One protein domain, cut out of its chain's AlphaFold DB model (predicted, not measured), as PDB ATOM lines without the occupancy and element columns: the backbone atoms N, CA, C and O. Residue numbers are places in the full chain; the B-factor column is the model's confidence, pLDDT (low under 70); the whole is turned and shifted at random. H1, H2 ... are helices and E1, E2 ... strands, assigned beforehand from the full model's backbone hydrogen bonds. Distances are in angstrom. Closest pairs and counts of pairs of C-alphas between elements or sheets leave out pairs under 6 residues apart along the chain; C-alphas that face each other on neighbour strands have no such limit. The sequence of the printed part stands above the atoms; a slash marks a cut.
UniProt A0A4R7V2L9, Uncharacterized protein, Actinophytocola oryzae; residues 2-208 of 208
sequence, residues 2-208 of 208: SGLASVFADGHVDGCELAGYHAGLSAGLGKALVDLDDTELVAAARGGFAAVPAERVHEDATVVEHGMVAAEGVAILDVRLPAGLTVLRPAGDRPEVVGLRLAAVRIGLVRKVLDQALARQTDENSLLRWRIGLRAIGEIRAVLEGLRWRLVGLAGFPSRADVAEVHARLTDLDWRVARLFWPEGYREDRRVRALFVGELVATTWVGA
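AT A GLANCE: This is residues 2 to 208 of the 208 residues of an uncharacterized protein of Actinophytocola oryzae (UniProt A0A4R7V2L9). Four helices, H5 to H8, stand side by side in an up-and-down bundle, each running against the one before it. The hairpin of H1 and H2 packs on H5, while a small sheet, E1 and E2, packs on H8 through E1; residues 123 to 128, of which 127 to 128 belong to H6, stick out at the turn from H5 to H6, and residues 2 to 8 stick out before H1. The printed part has 207 residues, with eight named helices and two named strands in the order H1 H2 H3 E1 H4 E2 H5 H6 H7 H8; the strands are antiparallel and the class is mostly helix. The whole is compact, with a radius of gyration of the C-alphas of 17.9 A and spans of 61 by 44 by 25 A.

HOW THE PARTS SIT: E1, residues 49 to 53, and E2, residues 74 to 78, are antiparallel neighbours; N 52 and O 75 are 2.9 A apart and N 77 and O 50 2.8 A, within hydrogen-bond range. The closest C-alphas of E1 and H8, residues 193 to 206, are those of Ala 50 and Thr 204, 5.4 A apart. H4, residues 67 to 70, and H8 only just touch, with 3 pairs of C-alphas within 8 A; H8 does so with residues 193 to 197 alone, closest at Val 69 and Val 197, 5.9 A. H5, residues 95 to 121, is the hub, touching five helices. H5 and H8 touch at a shallow tilt of 11 degrees, opposite ways, closest at the C-alphas of Gly 99 and Val 206, 5.8 A. H7, residues 160 to 181, touches H5 at a shallow tilt of 16 degrees, the same way, closest at the C-alphas of Glu 96 and Arg 160, 5.8 A. H6, residues 127 to 154, forms helical hairpins with H5 and H7, but H6 and H8 are apart. H1, residues 13 to 23, and H2, residues 25 to 32, form a helical hairpin; H1 touches residues 100 to 112 of H5 alone, at a steep tilt of 42 degrees, closest at the C-alphas of Tyr 21 and Gly 108, 4.1 A. H3, residues 38 to 44, is close to H5 but not clearly touching, with the C-alphas of Ala 44 and Pro 95 closest at 5.9 A. Every O i to N i+4 pair is within hydrogen-bond range in H1, H2, H3, H5 and H6, against 16 of 18 in H7 and 9 of 10 in H8; H4 is too short for one.

IN THESE COORDINATES: H1 begins at C-alpha 13, (53.636, 92.992, 112.984), and H8, 19.9 A long, ends at C-alpha 206, (41.460, 100.143, 120.231). H5 is 38.9 A from first to last C-alpha, H6 40.8 A and H7 32.6 A; E1 and E2 are each 13.4 A.

THE WHOLE: The C-alphas of Gly 84 and Asn 125 are the two farthest apart, 63.1 A. The printed part has no cut; the links E1 to H4, E2 to H5 and H7 to H8 are long. Residues 2 to 8 and 123 to 128 stand free. Mean pLDDT of the printed part is 84.2; residues 2 to 11, 83 to 93, 123 to 125, 183 to 189 and 208 are under 70.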
ATOM      1  N   SER A   2      71.839  98.462 125.065       40.03
ATOM      2  CA  SER A   2      71.170  97.155 124.930       40.03
ATOM      3  C   SER A   2      69.981  97.319 123.981       40.03
ATOM      4  O   SER A   2      68.823  97.220 124.367       40.03
ATOM      5  N   GLY A   3      70.274  97.746 122.754       42.34
ATOM      6  CA  GLY A   3      69.290  97.866 121.684       42.34
ATOM      7  C   GLY A   3      69.631  96.843 120.613       42.34
ATOM      8  O   GLY A   3      70.811  96.697 120.311       42.34
ATOM      9  N   LEU A   4      68.605  96.182 120.064       37.41
ATOM     10  CA  LEU A   4      68.602  95.233 118.930       37.41
ATOM     11  C   LEU A   4      68.365  93.747 119.252       37.41
ATOM     12  O   LEU A   4      68.121  92.986 118.323       37.41
ATOM     13  N   ALA A   5      68.315  93.316 120.516       35.03
ATOM     14  CA  ALA A   5      68.064  91.898 120.822       35.03
ATOM     15  C   ALA A   5      66.574  91.469 120.800       35.03
ATOM     16  O   ALA A   5      66.301  90.277 120.866       35.03
ATOM     17  N   SER A   6      65.603  92.388 120.672       39.44
ATOM     18  CA  SER A   6      64.160  92.053 120.714       39.44
ATOM     19  C   SER A   6      63.464  91.999 119.346       39.44
ATOM     20  O   SER A   6      62.237  91.997 119.284       39.44
ATOM     21  N   VAL A   7      64.217  91.971 118.241       38.06
ATOM     22  CA  VAL A   7      63.657  91.986 116.872       38.06
ATOM     23  C   VAL A   7      62.967  90.655 116.498       38.06
ATOM     24  O   VAL A   7      62.268  90.589 115.494       38.06
ATOM     25  N   PHE A   8      63.080  89.607 117.327       39.50
ATOM     26  CA  PHE A   8      62.623  88.245 117.003       39.50
ATOM     27  C   PHE A   8      61.669  87.611 118.033       39.50
ATOM     28  O   PHE A   8      61.646  86.393 118.168       39.50
ATOM     29  N   ALA A   9      60.884  88.407 118.764       44.25
ATOM     30  CA  ALA A   9      59.785  87.864 119.570       44.25
ATOM     31  C   ALA A   9      58.582  87.488 118.677       44.25
ATOM     32  O   ALA A   9      58.271  88.194 117.714       44.25
ATOM     33  N   ASP A  10      57.880  86.406 119.024       52.91
ATOM     34  CA  ASP A  10      56.808  85.759 118.244       52.91
ATOM     35  C   ASP A  10      55.585  86.653 117.910       52.91
ATOM     36  O   ASP A  10      54.738  86.271 117.101       52.91
ATOM     37  N   GLY A  11      55.516  87.882 118.439       55.56
ATOM     38  CA  GLY A  11      54.460  88.882 118.216       55.56
ATOM     39  C   GLY A  11      54.790  90.029 117.238       55.56
ATOM     40  O   GLY A  11      54.226  91.117 117.370       55.56
ATOM     41  N   HIS A  12      55.714  89.875 116.281       78.00
ATOM     42  CA  HIS A  12      56.006  90.947 115.307       78.00
ATOM     43  C   HIS A  12      54.798  91.249 114.386       78.00
ATOM     44  O   HIS A  12      54.040  90.344 114.027       78.00
ATOM     45  N   VAL A  13      54.650  92.510 113.954       82.25
ATOM     46  CA  VAL A  13      53.636  92.992 112.984       82.25
ATOM     47  C   VAL A  13      53.563  92.083 111.748       82.25
ATOM     48  O   VAL A  13      52.510  91.517 111.472       82.25
ATOM     49  N   ASP A  14      54.691  91.834 111.082       85.19
ATOM     50  CA  ASP A  14      54.797  90.894 109.954       85.19
ATOM     51  C   ASP A  14      54.289  89.480 110.281       85.19
ATOM     52  O   ASP A  14      53.597  88.846 109.482       85.19
ATOM     53  N   GLY A  15      54.591  88.987 111.484       89.81
ATOM     54  CA  GLY A  15      54.130  87.686 111.948       89.81
ATOM     55  C   GLY A  15      52.609  87.619 112.089       89.81
ATOM     56  O   GLY A  15      52.024  86.584 111.762       89.81
ATOM     57  N   CYS A  16      51.988  88.702 112.561       94.88
ATOM     58  CA  CYS A  16      50.539  88.844 112.700       94.88
ATOM     59  C   CYS A  16      49.852  88.980 111.333       94.88
ATOM     60  O   CYS A  16      48.819  88.352 111.099       94.88
ATOM     61  N   GLU A  17      50.457  89.727 110.402       95.75
ATOM     62  CA  GLU A  17      49.973  89.842 109.023       95.75
ATOM     63  C   GLU A  17      49.932  88.475 108.326       95.75
ATOM     64  O   GLU A  17      48.905  88.086 107.763       95.75
ATOM     65  N   LEU A  18      51.021  87.707 108.415       96.12
ATOM     66  CA  LEU A  18      51.089  86.364 107.836       96.12
ATOM     67  C   LEU A  18      50.070  85.406 108.463       96.12
ATOM     68  O   LEU A  18      49.453  84.623 107.741       96.12
ATOM     69  N   ALA A  19      49.862  85.479 109.781       96.06
ATOM     70  CA  ALA A  19      48.859  84.668 110.468       96.06
ATOM     71  C   ALA A  19      47.438  84.998 109.980       96.06
ATOM     72  O   ALA A  19      46.695  84.084 109.619       96.06
ATOM     73  N   GLY A  20      47.091  86.285 109.865       96.19
ATOM     74  CA  GLY A  20      45.811  86.717 109.294       96.19
ATOM     75  C   GLY A  20      45.611  86.217 107.860       96.19
ATOM     76  O   GLY A  20      44.562  85.664 107.529       96.19
ATOM     77  N   TYR A  21      46.641  86.329 107.018       96.75
ATOM     78  CA  TYR A  21      46.586  85.887 105.624       96.75
ATOM     79  C   TYR A  21      46.422  84.361 105.486       96.75
ATOM     80  O   TYR A  21      45.491  83.875 104.831       96.75
ATOM     81  N   HIS A  22      47.289  83.575 106.127       96.62
ATOM     82  CA  HIS A  22      47.311  82.121 105.947       96.62
ATOM     83  C   HIS A  22      46.267  81.397 106.804       96.62
ATOM     84  O   HIS A  22      45.523  80.564 106.282       96.62
ATOM     85  N   ALA A  23      46.168  81.738 108.088       95.50
ATOM     86  CA  ALA A  23      45.395  80.988 109.079       95.50
ATOM     87  C   ALA A  23      44.058  81.651 109.460       95.50
ATOM     88  O   ALA A  23      43.176  80.977 109.987       95.50
ATOM     89  N   GLY A  24      43.850  82.924 109.113       95.25
ATOM     90  CA  GLY A  24      42.589  83.634 109.344       95.25
ATOM     91  C   GLY A  24      42.558  84.427 110.650       95.25
ATOM     92  O   GLY A  24      43.583  84.628 111.302       95.25
ATOM     93  N   LEU A  25      41.368  84.927 111.000       96.50
ATOM     94  CA  LEU A  25      41.206  85.928 112.053       96.50
ATOM     95  C   LEU A  25      41.562  85.392 113.443       96.50
ATOM     96  O   LEU A  25      42.361  86.032 114.118       96.50
ATOM     97  N   SER A  26      41.026  84.237 113.855       96.88
ATOM     98  CA  SER A  26      41.297  83.673 115.189       96.88
ATOM     99  C   SER A  26      42.796  83.438 115.432       96.88
ATOM    100  O   SER A  26      43.356  83.955 116.397       96.88
ATOM    101  N   ALA A  27      43.496  82.791 114.494       95.56
ATOM    102  CA  ALA A  27      44.938  82.568 114.609       95.56
ATOM    103  C   ALA A  27      45.746  83.881 114.618       95.56
ATOM    104  O   ALA A  27      46.701  84.028 115.381       95.56
ATOM    105  N   GLY A  28      45.357  84.855 113.786       96.56
ATOM    106  CA  GLY A  28      45.957  86.189 113.804       96.56
ATOM    107  C   GLY A  28      45.743  86.910 115.136       96.56
ATOM    108  O   GLY A  28      46.682  87.491 115.675       96.56
ATOM    109  N   LEU A  29      44.534  86.826 115.693       95.94
ATOM    110  CA  LEU A  29      44.176  87.381 116.995       95.94
ATOM    111  C   LEU A  29      44.980  86.722 118.122       95.94
ATOM    112  O   LEU A  29      45.554  87.430 118.944       95.94
ATOM    113  N   GLY A  30      45.102  85.392 118.124       94.56
ATOM    114  CA  GLY A  30      45.928  84.668 119.091       94.56
ATOM    115  C   GLY A  30      47.378  85.144 119.078       94.56
ATOM    116  O   GLY A  30      47.960  85.389 120.132       94.56
ATOM    117  N   LYS A  31      47.932  85.391 117.885       94.31
ATOM    118  CA  LYS A  31      49.282  85.945 117.735       94.31
ATOM    119  C   LYS A  31      49.391  87.408 118.175       94.31
ATOM    120  O   LYS A  31      50.396  87.794 118.763       94.31
ATOM    121  N   ALA A  32      48.366  88.222 117.928       93.31
ATOM    122  CA  ALA A  32      48.341  89.616 118.370       93.31
ATOM    123  C   ALA A  32      48.336  89.747 119.905       93.31
ATOM    124  O   ALA A  32      48.910  90.697 120.442       93.31
ATOM    125  N   LEU A  33      47.728  88.771 120.588       91.75
ATOM    126  CA  LEU A  33      47.573  88.699 122.042       91.75
ATOM    127  C   LEU A  33      48.593  87.769 122.725       91.75
ATOM    128  O   LEU A  33      48.401  87.432 123.890       91.75
ATOM    129  N   VAL A  34      49.638  87.320 122.019       88.94
ATOM    130  CA  VAL A  34      50.560  86.277 122.516       88.94
ATOM    131  C   VAL A  34      51.286  86.667 123.806       88.94
ATOM    132  O   VAL A  34      51.561  85.809 124.635       88.94
ATOM    133  N   ASP A  35      51.544  87.962 123.988       85.00
ATOM    134  CA  ASP A  35      52.252  88.488 125.158       85.00
ATOM    135  C   ASP A  35      51.309  88.888 126.302       85.00
ATOM    136  O   ASP A  35      51.784  89.473 127.263       85.00
ATOM    137  N   LEU A  36      49.996  88.647 126.174       85.38
ATOM    138  CA  LEU A  36      49.024  88.959 127.223       85.38
ATOM    139  C   LEU A  36      48.554  87.688 127.922       85.38
ATOM    140  O   LEU A  36      47.943  86.814 127.287       85.38
ATOM    141  N   ASP A  37      48.763  87.634 129.231       83.62
ATOM    142  CA  ASP A  37      48.068  86.691 130.098       83.62
ATOM    143  C   ASP A  37      46.589  87.085 130.291       83.62
ATOM    144  O   ASP A  37      46.122  88.128 129.824       83.62
ATOM    145  N   ASP A  38      45.809  86.225 130.946       78.69
ATOM    146  CA  ASP A  38      44.365  86.439 131.098       78.69
ATOM    147  C   ASP A  38      44.027  87.622 132.026       78.69
ATOM    148  O   ASP A  38      42.978  88.253 131.874       78.69
ATOM    149  N   THR A  39      44.922  87.975 132.951       76.75
ATOM    150  CA  THR A  39      44.754  89.139 133.834       76.75
ATOM    151  C   THR A  39      45.000  90.432 133.057       76.75
ATOM    152  O   THR A  39      44.215  91.382 133.142       76.75
ATOM    153  N   GLU A  40      46.059  90.459 132.253       77.38
ATOM    154  CA  GLU A  40      46.420  91.574 131.377       77.38
ATOM    155  C   GLU A  40      45.365  91.787 130.282       77.38
ATOM    156  O   GLU A  40      45.031  92.923 129.945       77.38
ATOM    157  N   LEU A  41      44.763  90.707 129.779       78.38
ATOM    158  CA  LEU A  41      43.672  90.731 128.802       78.38
ATOM    159  C   LEU A  41      42.470  91.533 129.318       78.38
ATOM    160  O   LEU A  41      41.991  92.448 128.640       78.38
ATOM    161  N   VAL A  42      42.020  91.235 130.541       76.62
ATOM    162  CA  VAL A  42      40.918  91.949 131.208       76.62
ATOM    163  C   VAL A  42      41.274  93.420 131.434       76.62
ATOM    164  O   VAL A  42      40.439  94.302 131.225       76.62
ATOM    165  N   ALA A  43      42.520  93.711 131.819       71.75
ATOM    166  CA  ALA A  43      42.972  95.074 132.072       71.75
ATOM    167  C   ALA A  43      43.097  95.915 130.787       71.75
ATOM    168  O   ALA A  43      42.748  97.104 130.785       71.75
ATOM    169  N   ALA A  44      43.585  95.321 129.697       72.06
ATOM    170  CA  ALA A  44      43.902  96.005 128.446       72.06
ATOM    171  C   ALA A  44      42.674  96.262 127.559       72.06
ATOM    172  O   ALA A  44      42.660  97.248 126.811       72.06
ATOM    173  N   ALA A  45      41.631  95.436 127.682       73.44
ATOM    174  CA  ALA A  45      40.369  95.590 126.965       73.44
ATOM    175  C   ALA A  45      39.768  96.999 127.121       73.44
ATOM    176  O   ALA A  45      39.789  97.613 128.197       73.44
ATOM    177  N   ARG A  46      39.227  97.555 126.031       72.00
ATOM    178  CA  ARG A  46      38.616  98.891 126.014       72.00
ATOM    179  C   ARG A  46      37.105  98.766 125.848       72.00
ATOM    180  O   ARG A  46      36.615  98.076 124.967       72.00
ATOM    181  N   GLY A  47      36.355  99.467 126.698       72.38
ATOM    182  CA  GLY A  47      34.889  99.482 126.632       72.38
ATOM    183  C   GLY A  47      34.197  98.302 127.318       72.38
ATOM    184  O   GLY A  47      32.995  98.135 127.144       72.38
ATOM    185  N   GLY A  48      34.925  97.512 128.116       83.81
ATOM    186  CA  GLY A  48      34.347  96.424 128.909       83.81
ATOM    187  C   GLY A  48      34.109  95.126 128.141       83.81
ATOM    188  O   GLY A  48      33.524  94.201 128.690       83.81
ATOM    189  N   PHE A  49      34.585  95.035 126.901       89.88
ATOM    190  CA  PHE A  49      34.546  93.810 126.115       89.88
ATOM    191  C   PHE A  49      35.938  93.477 125.599       89.88
ATOM    192  O   PHE A  49      36.691  94.386 125.254       89.88
ATOM    193  N   ALA A  50      36.260  92.190 125.519       91.38
ATOM    194  CA  ALA A  50      37.530  91.713 124.987       91.38
ATOM    195  C   ALA A  50      37.287  90.608 123.961       91.38
ATOM    196  O   ALA A  50      36.727  89.564 124.289       91.38
ATOM    197  N   ALA A  51      37.699  90.827 122.714       94.12
ATOM    198  CA  ALA A  51      37.680  89.771 121.717       94.12
ATOM    199  C   ALA A  51      38.931  88.890 121.831       94.12
ATOM    200  O   ALA A  51      40.053  89.400 121.789       94.12
ATOM    201  N   VAL A  52      38.733  87.576 121.923       95.00
ATOM    202  CA  VAL A  52      39.784  86.562 122.101       95.00
ATOM    203  C   VAL A  52      39.557  85.379 121.151       95.00
ATOM    204  O   VAL A  52      38.426  85.176 120.703       95.00
ATOM    205  N   PRO A  53      40.583  84.574 120.821       96.81
ATOM    206  CA  PRO A  53      40.367  83.282 120.172       96.81
ATOM    207  C   PRO A  53      39.447  82.412 121.031       96.81
ATOM    208  O   PRO A  53      39.588  82.396 122.255       96.81
ATOM    209  N   ALA A  54      38.503  81.699 120.418       96.25
ATOM    210  CA  ALA A  54      37.527  80.893 121.153       96.25
ATOM    211  C   ALA A  54      38.194  79.818 122.034       96.25
ATOM    212  O   ALA A  54      37.688  79.491 123.101       96.25
ATOM    213  N   GLU A  55      39.364  79.317 121.634       94.56
ATOM    214  CA  GLU A  55      40.165  78.371 122.412       94.56
ATOM    215  C   GLU A  55      40.802  78.963 123.684       94.56
ATOM    216  O   GLU A  55      41.272  78.205 124.527       94.56
ATOM    217  N   ARG A  56      40.822  80.297 123.838       92.31
ATOM    218  CA  ARG A  56      41.317  80.996 125.041       92.31
ATOM    219  C   ARG A  56      40.211  81.316 126.054       92.31
ATOM    220  O   ARG A  56      40.471  81.998 127.040       92.31
ATOM    221  N   VAL A  57      38.973  80.888 125.815       92.44
ATOM    222  CA  VAL A  57      37.858  81.152 126.736       92.44
ATOM    223  C   VAL A  57      37.975  80.245 127.964       92.44
ATOM    224  O   VAL A  57      37.932  79.023 127.838       92.44
ATOM    225  N   HIS A  58      38.100  80.847 129.150       87.81
ATOM    226  CA  HIS A  58      38.036  80.135 130.430       87.81
ATOM    227  C   HIS A  58      36.590  79.730 130.771       87.81
ATOM    228  O   HIS A  58      35.650  80.422 130.381       87.81
ATOM    229  N   GLU A  59      36.402  78.651 131.535       87.06
ATOM    230  CA  GLU A  59      35.072  78.123 131.901       87.06
ATOM    231  C   GLU A  59      34.196  79.122 132.676       87.06
ATOM    232  O   GLU A  59      32.984  79.168 132.482       87.06
ATOM    233  N   ASP A  60      34.822  79.975 133.485       86.00
ATOM    234  CA  ASP A  60      34.149  81.013 134.280       86.00
ATOM    235  C   ASP A  60      33.900  82.329 133.517       86.00
ATOM    236  O   ASP A  60      33.345  83.283 134.071       86.00
ATOM    237  N   ALA A  61      34.340  82.437 132.259       88.50
ATOM    238  CA  ALA A  61      34.216  83.675 131.503       88.50
ATOM    239  C   ALA A  61      32.773  83.899 131.020       88.50
ATOM    240  O   ALA A  61      32.129  83.015 130.458       88.50
ATOM    241  N   THR A  62      32.270  85.128 131.167       92.12
ATOM    242  CA  THR A  62      30.980  85.509 130.576       92.12
ATOM    243  C   THR A  62      31.178  85.845 129.102       92.12
ATOM    244  O   THR A  62      31.821  86.840 128.769       92.12
ATOM    245  N   VAL A  63      30.623  85.024 128.211       94.06
ATOM    246  CA  VAL A  63      30.721  85.215 126.757       94.06
ATOM    247  C   VAL A  63      29.469  85.910 126.227       94.06
ATOM    248  O   VAL A  63      28.346  85.480 126.480       94.06
ATOM    249  N   VAL A  64      29.658  86.973 125.447       94.38
ATOM    250  CA  VAL A  64      28.590  87.611 124.673       94.38
ATOM    251  C   VAL A  64      28.410  86.842 123.369       94.38
ATOM    252  O   VAL A  64      29.287  86.843 122.503       94.38
ATOM    253  N   GLU A  65      27.264  86.183 123.214       92.94
ATOM    254  CA  GLU A  65      26.973  85.408 122.010       92.94
ATOM    255  C   GLU A  65      26.818  86.306 120.777       92.94
ATOM    256  O   GLU A  65      25.996  87.223 120.736       92.94
ATOM    257  N   HIS A  66      27.594  86.014 119.729       92.19
ATOM    258  CA  HIS A  66      27.477  86.689 118.441       92.19
ATOM    259  C   HIS A  66      27.810  85.731 117.287       92.19
ATOM    260  O   HIS A  66      28.976  85.430 117.022       92.19
ATOM    261  N   GLY A  67      26.792  85.291 116.538       91.81
ATOM    262  CA  GLY A  67      26.922  84.214 115.542       91.81
ATOM    263  C   GLY A  67      28.004  84.437 114.475       91.81
ATOM    264  O   GLY A  67      28.762  83.521 114.167       91.81
ATOM    265  N   MET A  68      28.152  85.664 113.955       90.88
ATOM    266  CA  MET A  68      29.208  85.958 112.968       90.88
ATOM    267  C   MET A  68      30.624  85.880 113.551       90.88
ATOM    268  O   MET A  68      31.551  85.547 112.822       90.88
ATOM    269  N   VAL A  69      30.790  86.185 114.840       94.31
ATOM    270  CA  VAL A  69      32.095  86.215 115.513       94.31
ATOM    271  C   VAL A  69      32.527  84.788 115.838       94.31
ATOM    272  O   VAL A  69      33.640  84.388 115.501       94.31
ATOM    273  N   ALA A  70      31.593  83.983 116.357       95.31
ATOM    274  CA  ALA A  70      31.798  82.558 116.591       95.31
ATOM    275  C   ALA A  70      32.171  81.807 115.299       95.31
ATOM    276  O   ALA A  70      33.055  80.953 115.309       95.31
ATOM    277  N   ALA A  71      31.565  82.170 114.160       94.38
ATOM    278  CA  ALA A  71      31.886  81.583 112.856       94.38
ATOM    279  C   ALA A  71      33.332  81.845 112.377       94.38
ATOM    280  O   ALA A  71      33.796  81.164 111.462       94.38
ATOM    281  N   GLU A  72      34.038  82.807 112.979       95.31
ATOM    282  CA  GLU A  72      35.457  83.098 112.728       95.31
ATOM    283  C   GLU A  72      36.388  82.540 113.821       95.31
ATOM    284  O   GLU A  72      37.583  82.841 113.823       95.31
ATOM    285  N   GLY A  73      35.864  81.720 114.744       96.06
ATOM    286  CA  GLY A  73      36.636  81.135 115.845       96.06
ATOM    287  C   GLY A  73      37.034  82.154 116.913       96.06
ATOM    288  O   GLY A  73      38.061  81.991 117.564       96.06
ATOM    289  N   VAL A  74      36.255  83.226 117.058       97.19
ATOM    290  CA  VAL A  74      36.478  84.301 118.029       97.19
ATOM    291  C   VAL A  74      35.346  84.290 119.056       97.19
ATOM    292  O   VAL A  74      34.196  83.995 118.724       97.19
ATOM    293  N   ALA A  75      35.665  84.635 120.299       96.62
ATOM    294  CA  ALA A  75      34.709  84.891 121.368       96.62
ATOM    295  C   ALA A  75      34.828  86.344 121.847       96.62
ATOM    296  O   ALA A  75      35.910  86.930 121.810       96.62
ATOM    297  N   ILE A  76      33.716  86.926 122.298       94.62
ATOM    298  CA  ILE A  76      33.696  88.243 122.947       94.62
ATOM    299  C   ILE A  76      33.404  88.016 124.421       94.62
ATOM    300  O   ILE A  76      32.335  87.523 124.769       94.62
ATOM    301  N   LEU A  77      34.350  88.381 125.274       93.56
ATOM    302  CA  LEU A  77      34.202  88.309 126.719       93.56
ATOM    303  C   LEU A  77      33.587  89.608 127.239       93.56
ATOM    304  O   LEU A  77      34.010  90.692 126.833       93.56
ATOM    305  N   ASP A  78      32.621  89.499 128.146       91.38
ATOM    306  CA  ASP A  78      32.178  90.606 128.988       91.38
ATOM    307  C   ASP A  78      33.126  90.722 130.182       91.38
ATOM    308  O   ASP A  78      33.138  89.881 131.079       91.38
ATOM    309  N   VAL A  79      33.952  91.764 130.163       87.75
ATOM    310  CA  VAL A  79      34.965  92.043 131.190       87.75
ATOM    311  C   VAL A  79      34.607  93.289 132.000       87.75
ATOM    312  O   VAL A  79      35.460  93.894 132.655       87.75
ATOM    313  N   ARG A  80      33.341  93.722 131.948       84.19
ATOM    314  CA  ARG A  80      32.861  94.838 132.764       84.19
ATOM    315  C   ARG A  80      32.903  94.448 134.233       84.19
ATOM    316  O   ARG A  80      32.289  93.476 134.659       84.19
ATOM    317  N   LEU A  81      33.590  95.265 135.023       71.12
ATOM    318  CA  LEU A  81      33.540  95.136 136.470       71.12
ATOM    319  C   LEU A  81      32.188  95.612 137.023       71.12
ATOM    320  O   LEU A  81      31.580  96.533 136.461       71.12
ATOM    321  N   PRO A  82      31.745  95.054 138.164       73.19
ATOM    322  CA  PRO A  82      30.660  95.624 138.949       73.19
ATOM    323  C   PRO A  82      30.875  97.120 139.218       73.19
ATOM    324  O   PRO A  82      32.004  97.582 139.413       73.19
ATOM    325  N   ALA A  83      29.777  97.876 139.254       67.12
ATOM    326  CA  ALA A  83      29.814  99.317 139.477       67.12
ATOM    327  C   ALA A  83      30.602  99.669 140.755       67.12
ATOM    328  O   ALA A  83      30.334  99.132 141.827       67.12
ATOM    329  N   GLY A  84      31.564 100.591 140.633       57.47
ATOM    330  CA  GLY A  84      32.392 101.073 141.747       57.47
ATOM    331  C   GLY A  84      33.786 100.445 141.851       57.47
ATOM    332  O   GLY A  84      34.604 100.947 142.617       57.47
ATOM    333  N   LEU A  85      34.098  99.412 141.062       65.56
ATOM    334  CA  LEU A  85      35.447  98.849 140.981       65.56
ATOM    335  C   LEU A  85      36.207  99.423 139.777       65.56
ATOM    336  O   LEU A  85      35.675  99.517 138.674       65.56
ATOM    337  N   THR A  86      37.463  99.818 139.993       62.25
ATOM    338  CA  THR A  86      38.366 100.315 138.942       62.25
ATOM    339  C   THR A  86      39.585  99.405 138.866       62.25
ATOM    340  O   THR A  86      40.273  99.229 139.870       62.25
ATOM    341  N   VAL A  87      39.880  98.852 137.685       63.03
ATOM    342  CA  VAL A  87      41.169  98.185 137.451       63.03
ATOM    343  C   VAL A  87      42.246  99.261 137.373       63.03
ATOM    344  O   VAL A  87      42.228 100.103 136.473       63.03
ATOM    345  N   LEU A  88      43.193  99.238 138.308       58.44
ATOM    346  CA  LEU A  88      44.424 100.007 138.169       58.44
ATOM    347  C   LEU A  88      45.285  99.318 137.113       58.44
ATOM    348  O   LEU A  88      45.768  98.210 137.330       58.44
ATOM    349  N   ARG A  89      45.448  99.963 135.957       60.88
ATOM    350  CA  ARG A  89      46.315  99.449 134.896       60.88
ATOM    351  C   ARG A  89      47.778  99.601 135.310       60.88
ATOM    352  O   ARG A  89      48.178 100.718 135.656       60.88
ATOM    353  N   PRO A  90      48.589  98.533 135.248       54.81
ATOM    354  CA  PRO A  90      50.032  98.673 135.316       54.81
ATOM    355  C   PRO A  90      50.501  99.634 134.217       54.81
ATOM    356  O   PRO A  90      50.019  99.592 133.088       54.81
ATOM    357  N   ALA A  91      51.465 100.503 134.522       52.47
ATOM    358  CA  ALA A  91      51.982 101.499 133.575       52.47
ATOM    359  C   ALA A  91      52.736 100.895 132.361       52.47
ATOM    360  O   ALA A  91      53.242 101.642 131.523       52.47
ATOM    361  N   GLY A  92      52.852  99.564 132.289       50.53
ATOM    362  CA  GLY A  92      53.604  98.827 131.272       50.53
ATOM    363  C   GLY A  92      52.784  98.359 130.069       50.53
ATOM    364  O   GLY A  92      53.357  98.212 128.989       50.53
ATOM    365  N   ASP A  93      51.466  98.193 130.214       56.16
ATOM    366  CA  ASP A  93      50.644  97.615 129.151       56.16
ATOM    367  C   ASP A  93      50.343  98.673 128.099       56.16
ATOM    368  O   ASP A  93      49.678  99.678 128.363       56.16
ATOM    369  N   ARG A  94      50.858  98.456 126.885       73.94
ATOM    370  CA  ARG A  94      50.625  99.323 125.727       73.94
ATOM    371  C   ARG A  94      49.544  98.688 124.853       73.94
ATOM    372  O   ARG A  94      49.895  97.993 123.897       73.94
ATOM    373  N   PRO A  95      48.241  98.908 125.116       80.06
ATOM    374  CA  PRO A  95      47.160  98.474 124.221       80.06
ATOM    375  C   PRO A  95      47.363  98.961 122.776       80.06
ATOM    376  O   PRO A  95      46.844  98.371 121.833       80.06
ATOM    377  N   GLU A  96      48.174  99.998 122.576       86.81
ATOM    378  CA  GLU A  96      48.633 100.465 121.272       86.81
ATOM    379  C   GLU A  96      49.439  99.400 120.501       86.81
ATOM    380  O   GLU A  96      49.298  99.301 119.284       86.81
ATOM    381  N   VAL A  97      50.237  98.567 121.179       87.31
ATOM    382  CA  VAL A  97      50.985  97.459 120.557       87.31
ATOM    383  C   VAL A  97      50.032  96.368 120.077       87.31
ATOM    384  O   VAL A  97      50.158  95.904 118.944       87.31
ATOM    385  N   VAL A  98      49.038  96.003 120.895       89.38
ATOM    386  CA  VAL A  98      47.969  95.074 120.488       89.38
ATOM    387  C   VAL A  98      47.213  95.642 119.291       89.38
ATOM    388  O   VAL A  98      47.024  94.941 118.301       89.38
ATOM    389  N   GLY A  99      46.859  96.928 119.328       91.94
ATOM    390  CA  GLY A  99      46.231  97.617 118.203       91.94
ATOM    391  C   GLY A  99      47.061  97.533 116.917       91.94
ATOM    392  O   GLY A  99      46.549  97.102 115.889       91.94
ATOM    393  N   LEU A 100      48.365  97.835 116.960       93.50
ATOM    394  CA  LEU A 100      49.237  97.678 115.785       93.50
ATOM    395  C   LEU A 100      49.267  96.237 115.254       93.50
ATOM    396  O   LEU A 100      49.217  96.023 114.041       93.50
ATOM    397  N   ARG A 101      49.345  95.244 116.144       94.00
ATOM    398  CA  ARG A 101      49.330  93.826 115.758       94.00
ATOM    399  C   ARG A 101      48.003  93.438 115.111       94.00
ATOM    400  O   ARG A 101      48.008  92.781 114.075       94.00
ATOM    401  N   LEU A 102      46.876  93.899 115.652       95.44
ATOM    402  CA  LEU A 102      45.549  93.678 115.070       95.44
ATOM    403  C   LEU A 102      45.384  94.363 113.711       95.44
ATOM    404  O   LEU A 102      44.797  93.779 112.800       95.44
ATOM    405  N   ALA A 103      45.928  95.569 113.533       96.88
ATOM    406  CA  ALA A 103      45.976  96.215 112.226       96.88
ATOM    407  C   ALA A 103      46.741  95.355 111.207       96.88
ATOM    408  O   ALA A 103      46.278  95.181 110.080       96.88
ATOM    409  N   ALA A 104      47.859  94.748 111.611       96.88
ATOM    410  CA  ALA A 104      48.602  93.821 110.765       96.88
ATOM    411  C   ALA A 104      47.783  92.570 110.403       96.88
ATOM    412  O   ALA A 104      47.728  92.195 109.233       96.88
ATOM    413  N   VAL A 105      47.071  91.966 111.366       97.69
ATOM    414  CA  VAL A 105      46.141  90.850 111.097       97.69
ATOM    415  C   VAL A 105      45.110  91.244 110.040       97.69
ATOM    416  O   VAL A 105      44.920  90.511 109.068       97.69
ATOM    417  N   ARG A 106      44.479  92.418 110.185       97.69
ATOM    418  CA  ARG A 106      43.488  92.932 109.224       97.69
ATOM    419  C   ARG A 106      44.082  93.137 107.832       97.69
ATOM    420  O   ARG A 106      43.449  92.753 106.856       97.69
ATOM    421  N   ILE A 107      45.311  93.644 107.724       97.94
ATOM    422  CA  ILE A 107      46.025  93.719 106.438       97.94
ATOM    423  C   ILE A 107      46.151  92.327 105.809       97.94
ATOM    424  O   ILE A 107      45.838  92.160 104.629       97.94
ATOM    425  N   GLY A 108      46.554  91.319 106.585       97.44
ATOM    426  CA  GLY A 108      46.638  89.933 106.122       97.44
ATOM    427  C   GLY A 108      45.300  89.393 105.609       97.44
ATOM    428  O   GLY A 108      45.243  88.784 104.538       97.44
ATOM    429  N   LEU A 109      44.210  89.672 106.328       97.25
ATOM    430  CA  LEU A 109      42.855  89.306 105.907       97.25
ATOM    431  C   LEU A 109      42.458  90.003 104.600       97.25
ATOM    432  O   LEU A 109      42.011  89.333 103.671       97.25
ATOM    433  N   VAL A 110      42.691  91.314 104.475       97.12
ATOM    434  CA  VAL A 110      42.423  92.067 103.239       97.12
ATOM    435  C   VAL A 110      43.189  91.474 102.059       97.12
ATOM    436  O   VAL A 110      42.602  91.256 100.999       97.12
ATOM    437  N   ARG A 111      44.479  91.159 102.234       97.06
ATOM    438  CA  ARG A 111      45.293  90.508 101.193       97.06
ATOM    439  C   ARG A 111      44.663  89.192 100.736       97.06
ATOM    440  O   ARG A 111      44.496  88.985  99.537       97.06
ATOM    441  N   LYS A 112      44.254  88.341 101.681       95.69
ATOM    442  CA  LYS A 112      43.622  87.047 101.392       95.69
ATOM    443  C   LYS A 112      42.340  87.215 100.579       95.69
ATOM    444  O   LYS A 112      42.135  86.510  99.594       95.69
ATOM    445  N   VAL A 113      41.487  88.157 100.976       94.12
ATOM    446  CA  VAL A 113      40.214  88.423 100.293       94.12
ATOM    447  C   VAL A 113      40.441  89.036  98.907       94.12
ATOM    448  O   VAL A 113      39.739  88.691  97.958       94.12
ATOM    449  N   LEU A 114      41.456  89.887  98.739       94.06
ATOM    450  CA  LEU A 114      41.840  90.419  97.430       94.06
ATOM    451  C   LEU A 114      42.330  89.336  96.470       94.06
ATOM    452  O   LEU A 114      41.975  89.370  95.292       94.06
ATOM    453  N   ASP A 115      43.110  88.373  96.952       93.31
ATOM    454  CA  ASP A 115      43.576  87.268  96.114       93.31
ATOM    455  C   ASP A 115      42.405  86.360  95.693       93.31
ATOM    456  O   ASP A 115      42.347  85.916  94.546       93.31
ATOM    457  N   GLN A 116      41.400  86.180  96.559       90.94
ATOM    458  CA  GLN A 116      40.135  85.523  96.196       90.94
ATOM    459  C   GLN A 116      39.334  86.322  95.158       90.94
ATOM    460  O   GLN A 116      38.770  85.737  94.231       90.94
ATOM    461  N   ALA A 117      39.284  87.652  95.287       88.56
ATOM    462  CA  ALA A 117      38.624  88.517  94.311       88.56
ATOM    463  C   ALA A 117      39.307  88.417  92.939       88.56
ATOM    464  O   ALA A 117      38.632  88.301  91.920       88.56
ATOM    465  N   LEU A 118      40.643  88.408  92.910       88.69
ATOM    466  CA  LEU A 118      41.417  88.260  91.681       88.69
ATOM    467  C   LEU A 118      41.176  86.899  91.012       88.69
ATOM    468  O   LEU A 118      40.983  86.854  89.799       88.69
ATOM    469  N   ALA A 119      41.129  85.817  91.795       85.75
ATOM    470  CA  ALA A 119      40.825  84.478  91.292       85.75
ATOM    471  C   ALA A 119      39.398  84.366  90.721       85.75
ATOM    472  O   ALA A 119      39.193  83.701  89.718       85.75
ATOM    473  N   ARG A 120      38.404  85.059  91.295       80.25
ATOM    474  CA  ARG A 120      37.043  85.112  90.722       80.25
ATOM    475  C   ARG A 120      37.022  85.821  89.366       80.25
ATOM    476  O   ARG A 120      36.300  85.417  88.461       80.25
ATOM    477  N   GLN A 121      37.794  86.896  89.230       74.25
ATOM    478  CA  GLN A 121      37.795  87.722  88.023       74.25
ATOM    479  C   GLN A 121      38.330  86.970  86.793       74.25
ATOM    480  O   GLN A 121      37.922  87.286  85.680       74.25
ATOM    481  N   THR A 122      39.191  85.959  86.953       71.12
ATOM    482  CA  THR A 122      39.648  85.133  85.819       71.12
ATOM    483  C   THR A 122      38.548  84.262  85.212       71.12
ATOM    484  O   THR A 122      38.676  83.867  84.056       71.12
ATOM    485  N   ASP A 123      37.459  84.019  85.946       67.81
ATOM    486  CA  ASP A 123      36.355  83.155  85.517       67.81
ATOM    487  C   ASP A 123      35.217  83.938  84.826       67.81
ATOM    488  O   ASP A 123      34.295  83.352  84.255       67.81
ATOM    489  N   GLU A 124      35.247  85.277  84.859       65.00
ATOM    490  CA  GLU A 124      34.180  86.110  84.298       65.00
ATOM    491  C   GLU A 124      34.373  86.378  82.792       65.00
ATOM    492  O   GLU A 124      35.288  87.075  82.361       65.00
ATOM    493  N   ASN A 125      33.416  85.926  81.973       64.06
ATOM    494  CA  ASN A 125      33.408  86.058  80.503       64.06
ATOM    495  C   ASN A 125      33.254  87.503  79.958       64.06
ATOM    496  O   ASN A 125      32.938  87.699  78.785       64.06
ATOM    497  N   SER A 126      33.421  88.543  80.782       75.25
ATOM    498  CA  SER A 126      33.216  89.943  80.387       75.25
ATOM    499  C   SER A 126      34.474  90.783  80.597       75.25
ATOM    500  O   SER A 126      34.740  91.269  81.695       75.25
ATOM    501  N   LEU A 127      35.199  91.043  79.503       77.00
ATOM    502  CA  LEU A 127      36.434  91.840  79.496       77.00
ATOM    503  C   LEU A 127      36.277  93.233  80.131       77.00
ATOM    504  O   LEU A 127      37.212  93.743  80.742       77.00
ATOM    505  N   LEU A 128      35.109  93.869  79.992       75.69
ATOM    506  CA  LEU A 128      34.865  95.190  80.573       75.69
ATOM    507  C   LEU A 128      34.758  95.129  82.105       75.69
ATOM    508  O   LEU A 128      35.403  95.927  82.785       75.69
ATOM    509  N   ARG A 129      33.990  94.170  82.642       73.75
ATOM    510  CA  ARG A 129      33.874  93.957  84.096       73.75
ATOM    511  C   ARG A 129      35.217  93.571  84.704       73.75
ATOM    512  O   ARG A 129      35.620  94.174  85.695       73.75
ATOM    513  N   TRP A 130      35.956  92.707  84.012       78.19
ATOM    514  CA  TRP A 130      37.313  92.325  84.379       78.19
ATOM    515  C   TRP A 130      38.255  93.531  84.510       78.19
ATOM    516  O   TRP A 130      38.901  93.717  85.540       78.19
ATOM    517  N   ARG A 131      38.294  94.429  83.512       82.38
ATOM    518  CA  ARG A 131      39.154  95.631  83.549       82.38
ATOM    519  C   ARG A 131      38.779  96.605  84.667       82.38
ATOM    520  O   ARG A 131      39.674  97.190  85.279       82.38
ATOM    521  N   ILE A 132      37.483  96.790  84.932       82.62
ATOM    522  CA  ILE A 132      37.004  97.631  86.041       82.62
ATOM    523  C   ILE A 132      37.423  97.014  87.383       82.62
ATOM    524  O   ILE A 132      37.968  97.721  88.233       82.62
ATOM    525  N   GLY A 133      37.246  95.699  87.540       84.88
ATOM    526  CA  GLY A 133      37.660  94.953  88.728       84.88
ATOM    527  C   GLY A 133      39.160  95.060  89.000       84.88
ATOM    528  O   GLY A 133      39.559  95.413  90.109       84.88
ATOM    529  N   LEU A 134      40.004  94.855  87.983       88.38
ATOM    530  CA  LEU A 134      41.460  94.971  88.126       88.38
ATOM    531  C   LEU A 134      41.915  96.367  88.549       88.38
ATOM    532  O   LEU A 134      42.810  96.491  89.386       88.38
ATOM    533  N   ARG A 135      41.303  97.422  87.997       92.00
ATOM    534  CA  ARG A 135      41.615  98.797  88.403       92.00
ATOM    535  C   ARG A 135      41.298  99.010  89.884       92.00
ATOM    536  O   ARG A 135      42.153  99.509  90.612       92.00
ATOM    537  N   ALA A 136      40.110  98.599  90.328       92.31
ATOM    538  CA  ALA A 136      39.709  98.719  91.728       92.31
ATOM    539  C   ALA A 136      40.649  97.931  92.660       92.31
ATOM    540  O   ALA A 136      41.089  98.460  93.679       92.31
ATOM    541  N   ILE A 137      41.022  96.703  92.282       93.50
ATOM    542  CA  ILE A 137      41.998  95.884  93.019       93.50
ATOM    543  C   ILE A 137      43.359  96.591  93.104       93.50
ATOM    544  O   ILE A 137      43.959  96.625  94.178       93.50
ATOM    545  N   GLY A 138      43.840  97.185  92.008       94.00
ATOM    546  CA  GLY A 138      45.095  97.940  91.985       94.00
ATOM    547  C   GLY A 138      45.083  99.142  92.935       94.00
ATOM    548  O   GLY A 138      46.028  99.337  93.698       94.00
ATOM    549  N   GLU A 139      43.989  99.906  92.950       96.12
ATOM    550  CA  GLU A 139      43.808 101.045  93.859       96.12
ATOM    551  C   GLU A 139      43.762 100.605  95.333       96.12
ATOM    552  O   GLU A 139      44.361 101.255  96.190       96.12
ATOM    553  N   ILE A 140      43.088  99.492  95.641       96.69
ATOM    554  CA  ILE A 140      43.047  98.932  97.001       96.69
ATOM    555  C   ILE A 140      44.442  98.454  97.426       96.69
ATOM    556  O   ILE A 140      44.877  98.778  98.530       96.69
ATOM    557  N   ARG A 141      45.174  97.742  96.555       96.56
ATOM    558  CA  ARG A 141      46.548  97.287  96.837       96.56
ATOM    559  C   ARG A 141      47.488  98.454  97.141       96.56
ATOM    560  O   ARG A 141      48.265  98.363  98.084       96.56
ATOM    561  N   ALA A 142      47.386  99.561  96.407       97.44
ATOM    562  CA  ALA A 142      48.201 100.747  96.672       97.44
ATOM    563  C   ALA A 142      47.938 101.338  98.071       97.44
ATOM    564  O   ALA A 142      48.879 101.676  98.790       97.44
ATOM    565  N   VAL A 143      46.667 101.427  98.485       97.50
ATOM    566  CA  VAL A 143      46.306 101.895  99.835       97.50
ATOM    567  C   VAL A 143      46.798 100.925 100.907       97.50
ATOM    568  O   VAL A 143      47.342 101.365 101.919       97.50
ATOM    569  N   LEU A 144      46.642  99.620 100.676       96.94
ATOM    570  CA  LEU A 144      47.080  98.571 101.591       96.94
ATOM    571  C   LEU A 144      48.590  98.626 101.846       96.94
ATOM    572  O   LEU A 144      49.011  98.633 102.998       96.94
ATOM    573  N   GLU A 145      49.403  98.749 100.794       96.56
ATOM    574  CA  GLU A 145      50.857  98.904 100.929       96.56
ATOM    575  C   GLU A 145      51.226 100.195 101.676       96.56
ATOM    576  O   GLU A 145      52.099 100.181 102.541       96.56
ATOM    577  N   GLY A 146      50.510 101.299 101.435       97.06
ATOM    578  CA  GLY A 146      50.687 102.527 102.216       97.06
ATOM    579  C   GLY A 146      50.427 102.335 103.718       97.06
ATOM    580  O   GLY A 146      51.155 102.886 104.545       97.06
ATOM    581  N   LEU A 147      49.426 101.528 104.085       96.38
ATOM    582  CA  LEU A 147      49.140 101.183 105.483       96.38
ATOM    583  C   LEU A 147      50.209 100.261 106.082       96.38
ATOM    584  O   LEU A 147      50.598 100.467 107.230       96.38
ATOM    585  N   ARG A 148      50.741  99.305 105.310       95.19
ATOM    586  CA  ARG A 148      51.865  98.448 105.737       95.19
ATOM    587  C   ARG A 148      53.100  99.279 106.072       95.19
ATOM    588  O   ARG A 148      53.643  99.153 107.167       95.19
ATOM    589  N   TRP A 149      53.485 100.201 105.189       93.12
ATOM    590  CA  TRP A 149      54.590 101.130 105.446       93.12
ATOM    591  C   TRP A 149      54.349 102.000 106.682       93.12
ATOM    592  O   TRP A 149      55.267 102.223 107.473       93.12
ATOM    593  N   ARG A 150      53.107 102.456 106.890       93.81
ATOM    594  CA  ARG A 150      52.732 103.215 108.089       93.81
ATOM    595  C   ARG A 150      52.901 102.383 109.364       93.81
ATOM    596  O   ARG A 150      53.448 102.912 110.327       93.81
ATOM    597  N   LEU A 151      52.499 101.107 109.371       92.06
ATOM    598  CA  LEU A 151      52.683 100.216 110.524       92.06
ATOM    599  C   LEU A 151      54.159 100.027 110.883       92.06
ATOM    600  O   LEU A 151      54.511 100.136 112.056       92.06
ATOM    601  N   VAL A 152      55.024  99.810 109.887       88.88
ATOM    602  CA  VAL A 152      56.478  99.694 110.103       88.88
ATOM    603  C   VAL A 152      57.033 100.962 110.756       88.88
ATOM    604  O   VAL A 152      57.794 100.879 111.718       88.88
ATOM    605  N   GLY A 153      56.601 102.141 110.297       88.31
ATOM    606  CA  GLY A 153      57.013 103.419 110.886       88.31
ATOM    607  C   GLY A 153      56.523 103.644 112.323       88.31
ATOM    608  O   GLY A 153      57.153 104.389 113.070       88.31
ATOM    609  N   LEU A 154      55.421 103.004 112.726       88.62
ATOM    610  CA  LEU A 154      54.832 103.137 114.064       88.62
ATOM    611  C   LEU A 154      55.381 102.133 115.085       88.62
ATOM    612  O   LEU A 154      55.182 102.335 116.281       88.62
ATOM    613  N   ALA A 155      56.082 101.081 114.651       78.81
ATOM    614  CA  ALA A 155      56.481  99.956 115.499       78.81
ATOM    615  C   ALA A 155      57.354 100.332 116.718       78.81
ATOM    616  O   ALA A 155      57.401  99.578 117.687       78.81
ATOM    617  N   GLY A 156      58.027 101.489 116.706       78.25
ATOM    618  CA  GLY A 156      58.851 101.944 117.832       78.25
ATOM    619  C   GLY A 156      58.052 102.539 118.998       78.25
ATOM    620  O   GLY A 156      58.296 102.201 120.155       78.25
ATOM    621  N   PHE A 157      57.105 103.434 118.705       80.94
ATOM    622  CA  PHE A 157      56.372 104.217 119.708       80.94
ATOM    623  C   PHE A 157      54.992 104.634 119.170       80.94
ATOM    624  O   PHE A 157      54.795 105.807 118.845       80.94
ATOM    625  N   PRO A 158      54.034 103.703 119.035       86.31
ATOM    626  CA  PRO A 158      52.705 104.061 118.557       86.31
ATOM    627  C   PRO A 158      51.984 104.943 119.574       86.31
ATOM    628  O   PRO A 158      51.888 104.587 120.751       86.31
ATOM    629  N   SER A 159      51.424 106.066 119.123       89.44
ATOM    630  CA  SER A 159      50.420 106.771 119.914       89.44
ATOM    631  C   SER A 159      49.043 106.138 119.711       89.44
ATOM    632  O   SER A 159      48.755 105.516 118.684       89.44
ATOM    633  N   ARG A 160      48.141 106.352 120.672       87.94
ATOM    634  CA  ARG A 160      46.736 105.944 120.541       87.94
ATOM    635  C   ARG A 160      46.073 106.525 119.289       87.94
ATOM    636  O   ARG A 160      45.286 105.833 118.649       87.94
ATOM    637  N   ALA A 161      46.375 107.781 118.962       90.88
ATOM    638  CA  ALA A 161      45.807 108.456 117.800       90.88
ATOM    639  C   ALA A 161      46.275 107.807 116.492       90.88
ATOM    640  O   ALA A 161      45.454 107.571 115.610       90.88
ATOM    641  N   ASP A 162      47.557 107.436 116.404       92.62
ATOM    642  CA  ASP A 162      48.099 106.746 115.229       92.62
ATOM    643  C   ASP A 162      47.417 105.389 115.003       92.62
ATOM    644  O   ASP A 162      47.042 105.051 113.880       92.62
ATOM    645  N   VAL A 163      47.229 104.610 116.075       92.75
ATOM    646  CA  VAL A 163      46.562 103.301 116.003       92.75
ATOM    647  C   VAL A 163      45.105 103.465 115.566       92.75
ATOM    648  O   VAL A 163      44.658 102.769 114.654       92.75
ATOM    649  N   ALA A 164      44.373 104.413 116.158       92.88
ATOM    650  CA  ALA A 164      42.988 104.689 115.781       92.88
ATOM    651  C   ALA A 164      42.862 105.111 114.305       92.88
ATOM    652  O   ALA A 164      42.002 104.594 113.589       92.88
ATOM    653  N   GLU A 165      43.756 105.980 113.818       95.00
ATOM    654  CA  GLU A 165      43.780 106.411 112.415       95.00
ATOM    655  C   GLU A 165      43.991 105.225 111.460       95.00
ATOM    656  O   GLU A 165      43.271 105.081 110.467       95.00
ATOM    657  N   VAL A 166      44.943 104.337 111.766       96.31
ATOM    658  CA  VAL A 166      45.199 103.140 110.952       96.31
ATOM    659  C   VAL A 166      43.966 102.238 110.902       96.31
ATOM    660  O   VAL A 166      43.586 101.783 109.821       96.31
ATOM    661  N   HIS A 167      43.307 102.005 112.037       96.38
ATOM    662  CA  HIS A 167      42.108 101.169 112.082       96.38
ATOM    663  C   HIS A 167      40.923 101.776 111.329       96.38
ATOM    664  O   HIS A 167      40.221 101.027 110.647       96.38
ATOM    665  N   ALA A 168      40.741 103.098 111.381       95.75
ATOM    666  CA  ALA A 168      39.712 103.794 110.612       95.75
ATOM    667  C   ALA A 168      39.946 103.659 109.098       95.75
ATOM    668  O   ALA A 168      39.024 103.359 108.338       95.75
ATOM    669  N   ARG A 169      41.199 103.807 108.651       97.38
ATOM    670  CA  ARG A 169      41.565 103.619 107.237       97.38
ATOM    671  C   ARG A 169      41.416 102.170 106.779       97.38
ATOM    672  O   ARG A 169      41.007 101.940 105.644       97.38
ATOM    673  N   LEU A 170      41.725 101.203 107.644       97.38
ATOM    674  CA  LEU A 170      41.474  99.788 107.365       97.38
ATOM    675  C   LEU A 170      39.978  99.492 107.245       97.38
ATOM    676  O   LEU A 170      39.599  98.752 106.352       97.38
ATOM    677  N   THR A 171      39.129 100.113 108.065       95.88
ATOM    678  CA  THR A 171      37.671  99.965 107.946       95.88
ATOM    679  C   THR A 171      37.162 100.463 106.594       95.88
ATOM    680  O   THR A 171      36.428  99.743 105.923       95.88
ATOM    681  N   ASP A 172      37.585 101.645 106.129       95.75
ATOM    682  CA  ASP A 172      37.234 102.101 104.770       95.75
ATOM    683  C   ASP A 172      37.697 101.099 103.697       95.75
ATOM    684  O   ASP A 172      36.960 100.776 102.758       95.75
ATOM    685  N   LEU A 173      38.906 100.555 103.860       96.00
ATOM    686  CA  LEU A 173      39.462  99.572 102.942       96.00
ATOM    687  C   LEU A 173      38.670  98.256 102.937       96.00
ATOM    688  O   LEU A 173      38.390  97.735 101.857       96.00
ATOM    689  N   ASP A 174      38.257  97.761 104.103       94.25
ATOM    690  CA  ASP A 174      37.433  96.559 104.262       94.25
ATOM    691  C   ASP A 174      36.114  96.707 103.495       94.25
ATOM    692  O   ASP A 174      35.739  95.831 102.709       94.25
ATOM    693  N   TRP A 175      35.458  97.866 103.608       92.25
ATOM    694  CA  TRP A 175      34.248  98.175 102.845       92.25
ATOM    695  C   TRP A 175      34.497  98.244 101.336       92.25
ATOM    696  O   TRP A 175      33.666  97.785 100.547       92.25
ATOM    697  N   ARG A 176      35.631  98.808 100.901       93.56
ATOM    698  CA  ARG A 176      36.017  98.831  99.479       93.56
ATOM    699  C   ARG A 176      36.237  97.426  98.928       93.56
ATOM    700  O   ARG A 176      35.799  97.152  97.813       93.56
ATOM    701  N   VAL A 177      36.878  96.551  99.701       92.81
ATOM    702  CA  VAL A 177      37.132  95.152  99.334       92.81
ATOM    703  C   VAL A 177      35.830  94.362  99.290       92.81
ATOM    704  O   VAL A 177      35.577  93.668  98.308       92.81
ATOM    705  N   ALA A 178      34.959  94.513 100.292       89.75
ATOM    706  CA  ALA A 178      33.672  93.824 100.338       89.75
ATOM    707  C   ALA A 178      32.790  94.146  99.116       89.75
ATOM    708  O   ALA A 178      32.127  93.263  98.570       89.75
ATOM    709  N   ARG A 179      32.844  95.389  98.612       88.88
ATOM    710  CA  ARG A 179      32.116  95.802  97.397       88.88
ATOM    711  C   ARG A 179      32.547  95.067  96.125       88.88
ATOM    712  O   ARG A 179      31.751  95.013  95.191       88.88
ATOM    713  N   LEU A 180      33.739  94.465  96.082       87.88
ATOM    714  CA  LEU A 180      34.170  93.637  94.945       87.88
ATOM    715  C   LEU A 180      33.334  92.354  94.792       87.88
ATOM    716  O   LEU A 180      33.368  91.733  93.734       87.88
ATOM    717  N   PHE A 181      32.579  91.969  95.826       83.38
ATOM    718  CA  PHE A 181      31.742  90.768  95.859       83.38
ATOM    719  C   PHE A 181      30.232  91.084  95.766       83.38
ATOM    720  O   PHE A 181      29.402  90.192  95.927       83.38
ATOM    721  N   TRP A 182      29.834  92.338  95.518       74.25
ATOM    722  CA  TRP A 182      28.420  92.735  95.398       74.25
ATOM    723  C   TRP A 182      27.796  92.260  94.063       74.25
ATOM    724  O   TRP A 182      28.472  92.368  93.038       74.25
ATOM    725  N   PRO A 183      26.523  91.785  94.011       62.78
ATOM    726  CA  PRO A 183      25.453  91.867  95.024       62.78
ATOM    727  C   PRO A 183      25.412  90.760  96.081       62.78
ATOM    728  O   PRO A 183      24.641  90.867  97.031       62.78
ATOM    729  N   GLU A 184      26.248  89.732  95.962       59.22
ATOM    730  CA  GLU A 184      26.282  88.593  96.894       59.22
ATOM    731  C   GLU A 184      26.909  88.957  98.259       59.22
ATOM    732  O   GLU A 184      26.610  88.340  99.278       59.22
ATOM    733  N   GLY A 185      27.735  90.007  98.304       52.28
ATOM    734  CA  GLY A 185      28.625  90.332  99.425       52.28
ATOM    735  C   GLY A 185      28.015  90.889 100.721       52.28
ATOM    736  O   GLY A 185      28.786  91.305 101.580       52.28
ATOM    737  N   TYR A 186      26.687  90.929 100.900       47.41
ATOM    738  CA  TYR A 186      26.069  91.470 102.134       47.41
ATOM    739  C   TYR A 186      25.365  90.444 103.018       47.41
ATOM    740  O   TYR A 186      25.030  90.746 104.160       47.41
ATOM    741  N   ARG A 187      25.107  89.235 102.517       50.06
ATOM    742  CA  ARG A 187      24.431  88.192 103.293       50.06
ATOM    743  C   ARG A 187      25.299  86.948 103.282       50.06
ATOM    744  O   ARG A 187      25.346  86.229 102.298       50.06
ATOM    745  N   GLU A 188      26.014  86.743 104.384       54.53
ATOM    746  CA  GLU A 188      26.619  85.453 104.744       54.53
ATOM    747  C   GLU A 188      27.796  84.962 103.883       54.53
ATOM    748  O   GLU A 188      28.281  83.854 104.122       54.53
ATOM    749  N   ASP A 189      28.328  85.766 102.947       65.88
ATOM    750  CA  ASP A 189      29.509  85.344 102.188       65.88
ATOM    751  C   ASP A 189      30.709  85.154 103.135       65.88
ATOM    752  O   ASP A 189      31.310  86.099 103.664       65.88
ATOM    753  N   ARG A 190      31.061  83.877 103.322       71.00
ATOM    754  CA  ARG A 190      32.207  83.387 104.096       71.00
ATOM    755  C   ARG A 190      33.513  84.089 103.717       71.00
ATOM    756  O   ARG A 190      34.425  84.114 104.536       71.00
ATOM    757  N   ARG A 191      33.620  84.642 102.506       80.19
ATOM    758  CA  ARG A 191      34.836  85.289 101.997       80.19
ATOM    759  C   ARG A 191      35.129  86.623 102.677       80.19
ATOM    760  O   ARG A 191      36.277  86.870 103.018       80.19
ATOM    761  N   VAL A 192      34.119  87.464 102.904       90.38
ATOM    762  CA  VAL A 192      34.312  88.835 103.429       90.38
ATOM    763  C   VAL A 192      33.988  88.966 104.917       90.38
ATOM    764  O   VAL A 192      34.377  89.953 105.537       90.38
ATOM    765  N   ARG A 193      33.325  87.967 105.517       91.88
ATOM    766  CA  ARG A 193      32.916  87.982 106.933       91.88
ATOM    767  C   ARG A 193      34.063  88.307 107.894       91.88
ATOM    768  O   ARG A 193      33.872  89.100 108.811       91.88
ATOM    769  N   ALA A 194      35.251  87.758 107.651       94.06
ATOM    770  CA  ALA A 194      36.425  88.000 108.484       94.06
ATOM    771  C   ALA A 194      36.852  89.481 108.534       94.06
ATOM    772  O   ALA A 194      37.416  89.905 109.538       94.06
ATOM    773  N   LEU A 195      36.564  90.280 107.495       94.62
ATOM    774  CA  LEU A 195      36.855  91.719 107.486       94.62
ATOM    775  C   LEU A 195      35.948  92.460 108.479       94.62
ATOM    776  O   LEU A 195      36.435  93.195 109.335       94.62
ATOM    777  N   PHE A 196      34.642  92.171 108.441       92.25
ATOM    778  CA  PHE A 196      33.661  92.735 109.377       92.25
ATOM    779  C   PHE A 196      33.943  92.334 110.826       92.25
ATOM    780  O   PHE A 196      33.932  93.168 111.729       92.25
ATOM    781  N   VAL A 197      34.228  91.050 111.065       95.12
ATOM    782  CA  VAL A 197      34.567  90.576 112.412       95.12
ATOM    783  C   VAL A 197      35.903  91.173 112.864       95.12
ATOM    784  O   VAL A 197      36.029  91.550 114.023       95.12
ATOM    785  N   GLY A 198      36.874  91.344 111.964       95.56
ATOM    786  CA  GLY A 198      38.149  92.000 112.259       95.56
ATOM    787  C   GLY A 198      37.999  93.454 112.728       95.56
ATOM    788  O   GLY A 198      38.717  93.880 113.634       95.56
ATOM    789  N   GLU A 199      37.050  94.207 112.168       94.88
ATOM    790  CA  GLU A 199      36.681  95.546 112.650       94.88
ATOM    791  C   GLU A 199      36.075  95.506 114.064       94.88
ATOM    792  O   GLU A 199      36.474  96.282 114.938       94.88
ATOM    793  N   LEU A 200      35.148  94.577 114.317       93.56
ATOM    794  CA  LEU A 200      34.528  94.424 115.636       93.56
ATOM    795  C   LEU A 200      35.571  94.057 116.702       93.56
ATOM    796  O   LEU A 200      35.616  94.682 117.760       93.56
ATOM    797  N   VAL A 201      36.455  93.107 116.388       94.56
ATOM    798  CA  VAL A 201      37.605  92.732 117.223       94.56
ATOM    799  C   VAL A 201      38.488  93.947 117.491       94.56
ATOM    800  O   VAL A 201      38.840  94.220 118.631       94.56
ATOM    801  N   ALA A 202      38.826  94.733 116.468       92.81
ATOM    802  CA  ALA A 202      39.619  95.940 116.673       92.81
ATOM    803  C   ALA A 202      38.942  96.934 117.631       92.81
ATOM    804  O   ALA A 202      39.617  97.531 118.466       92.81
ATOM    805  N   THR A 203      37.619  97.077 117.553       91.50
ATOM    806  CA  THR A 203      36.851  97.999 118.402       91.50
ATOM    807  C   THR A 203      36.965  97.646 119.889       91.50
ATOM    808  O   THR A 203      37.098  98.553 120.711       91.50
ATOM    809  N   THR A 204      37.014  96.354 120.247       90.38
ATOM    810  CA  THR A 204      37.174  95.917 121.653       90.38
ATOM    811  C   THR A 204      38.550  96.251 122.239       90.38
ATOM    812  O   THR A 204      38.722  96.315 123.454       90.38
ATOM    813  N   TRP A 205      39.555  96.470 121.387       88.00
ATOM    814  CA  TRP A 205      40.949  96.665 121.801       88.00
ATOM    815  C   TRP A 205      41.433  98.108 121.642       88.00
ATOM    816  O   TRP A 205      42.136  98.638 122.502       88.00
ATOM    817  N   VAL A 206      41.036  98.776 120.561       86.00
ATOM    818  CA  VAL A 206      41.460 100.143 120.231       86.00
ATOM    819  C   VAL A 206      40.512 101.181 120.842       86.00
ATOM    820  O   VAL A 206      40.959 102.270 121.227       86.00
ATOM    821  N   GLY A 207      39.249 100.806 121.071       71.81
ATOM    822  CA  GLY A 207      38.166 101.720 121.429       71.81
ATOM    823  C   GLY A 207      37.672 102.523 120.221       71.81
ATOM    824  O   GLY A 207      38.385 102.644 119.224       71.81
ATOM    825  N   ALA A 208      36.451 103.049 120.329       55.97
ATOM    826  CA  ALA A 208      35.926 104.063 119.414       55.97
ATOM    827  C   ALA A 208      36.585 105.434 119.652       55.97
ATOM    828  O   ALA A 208      37.023 105.695 120.805       55.97
TER     829      ALA A 208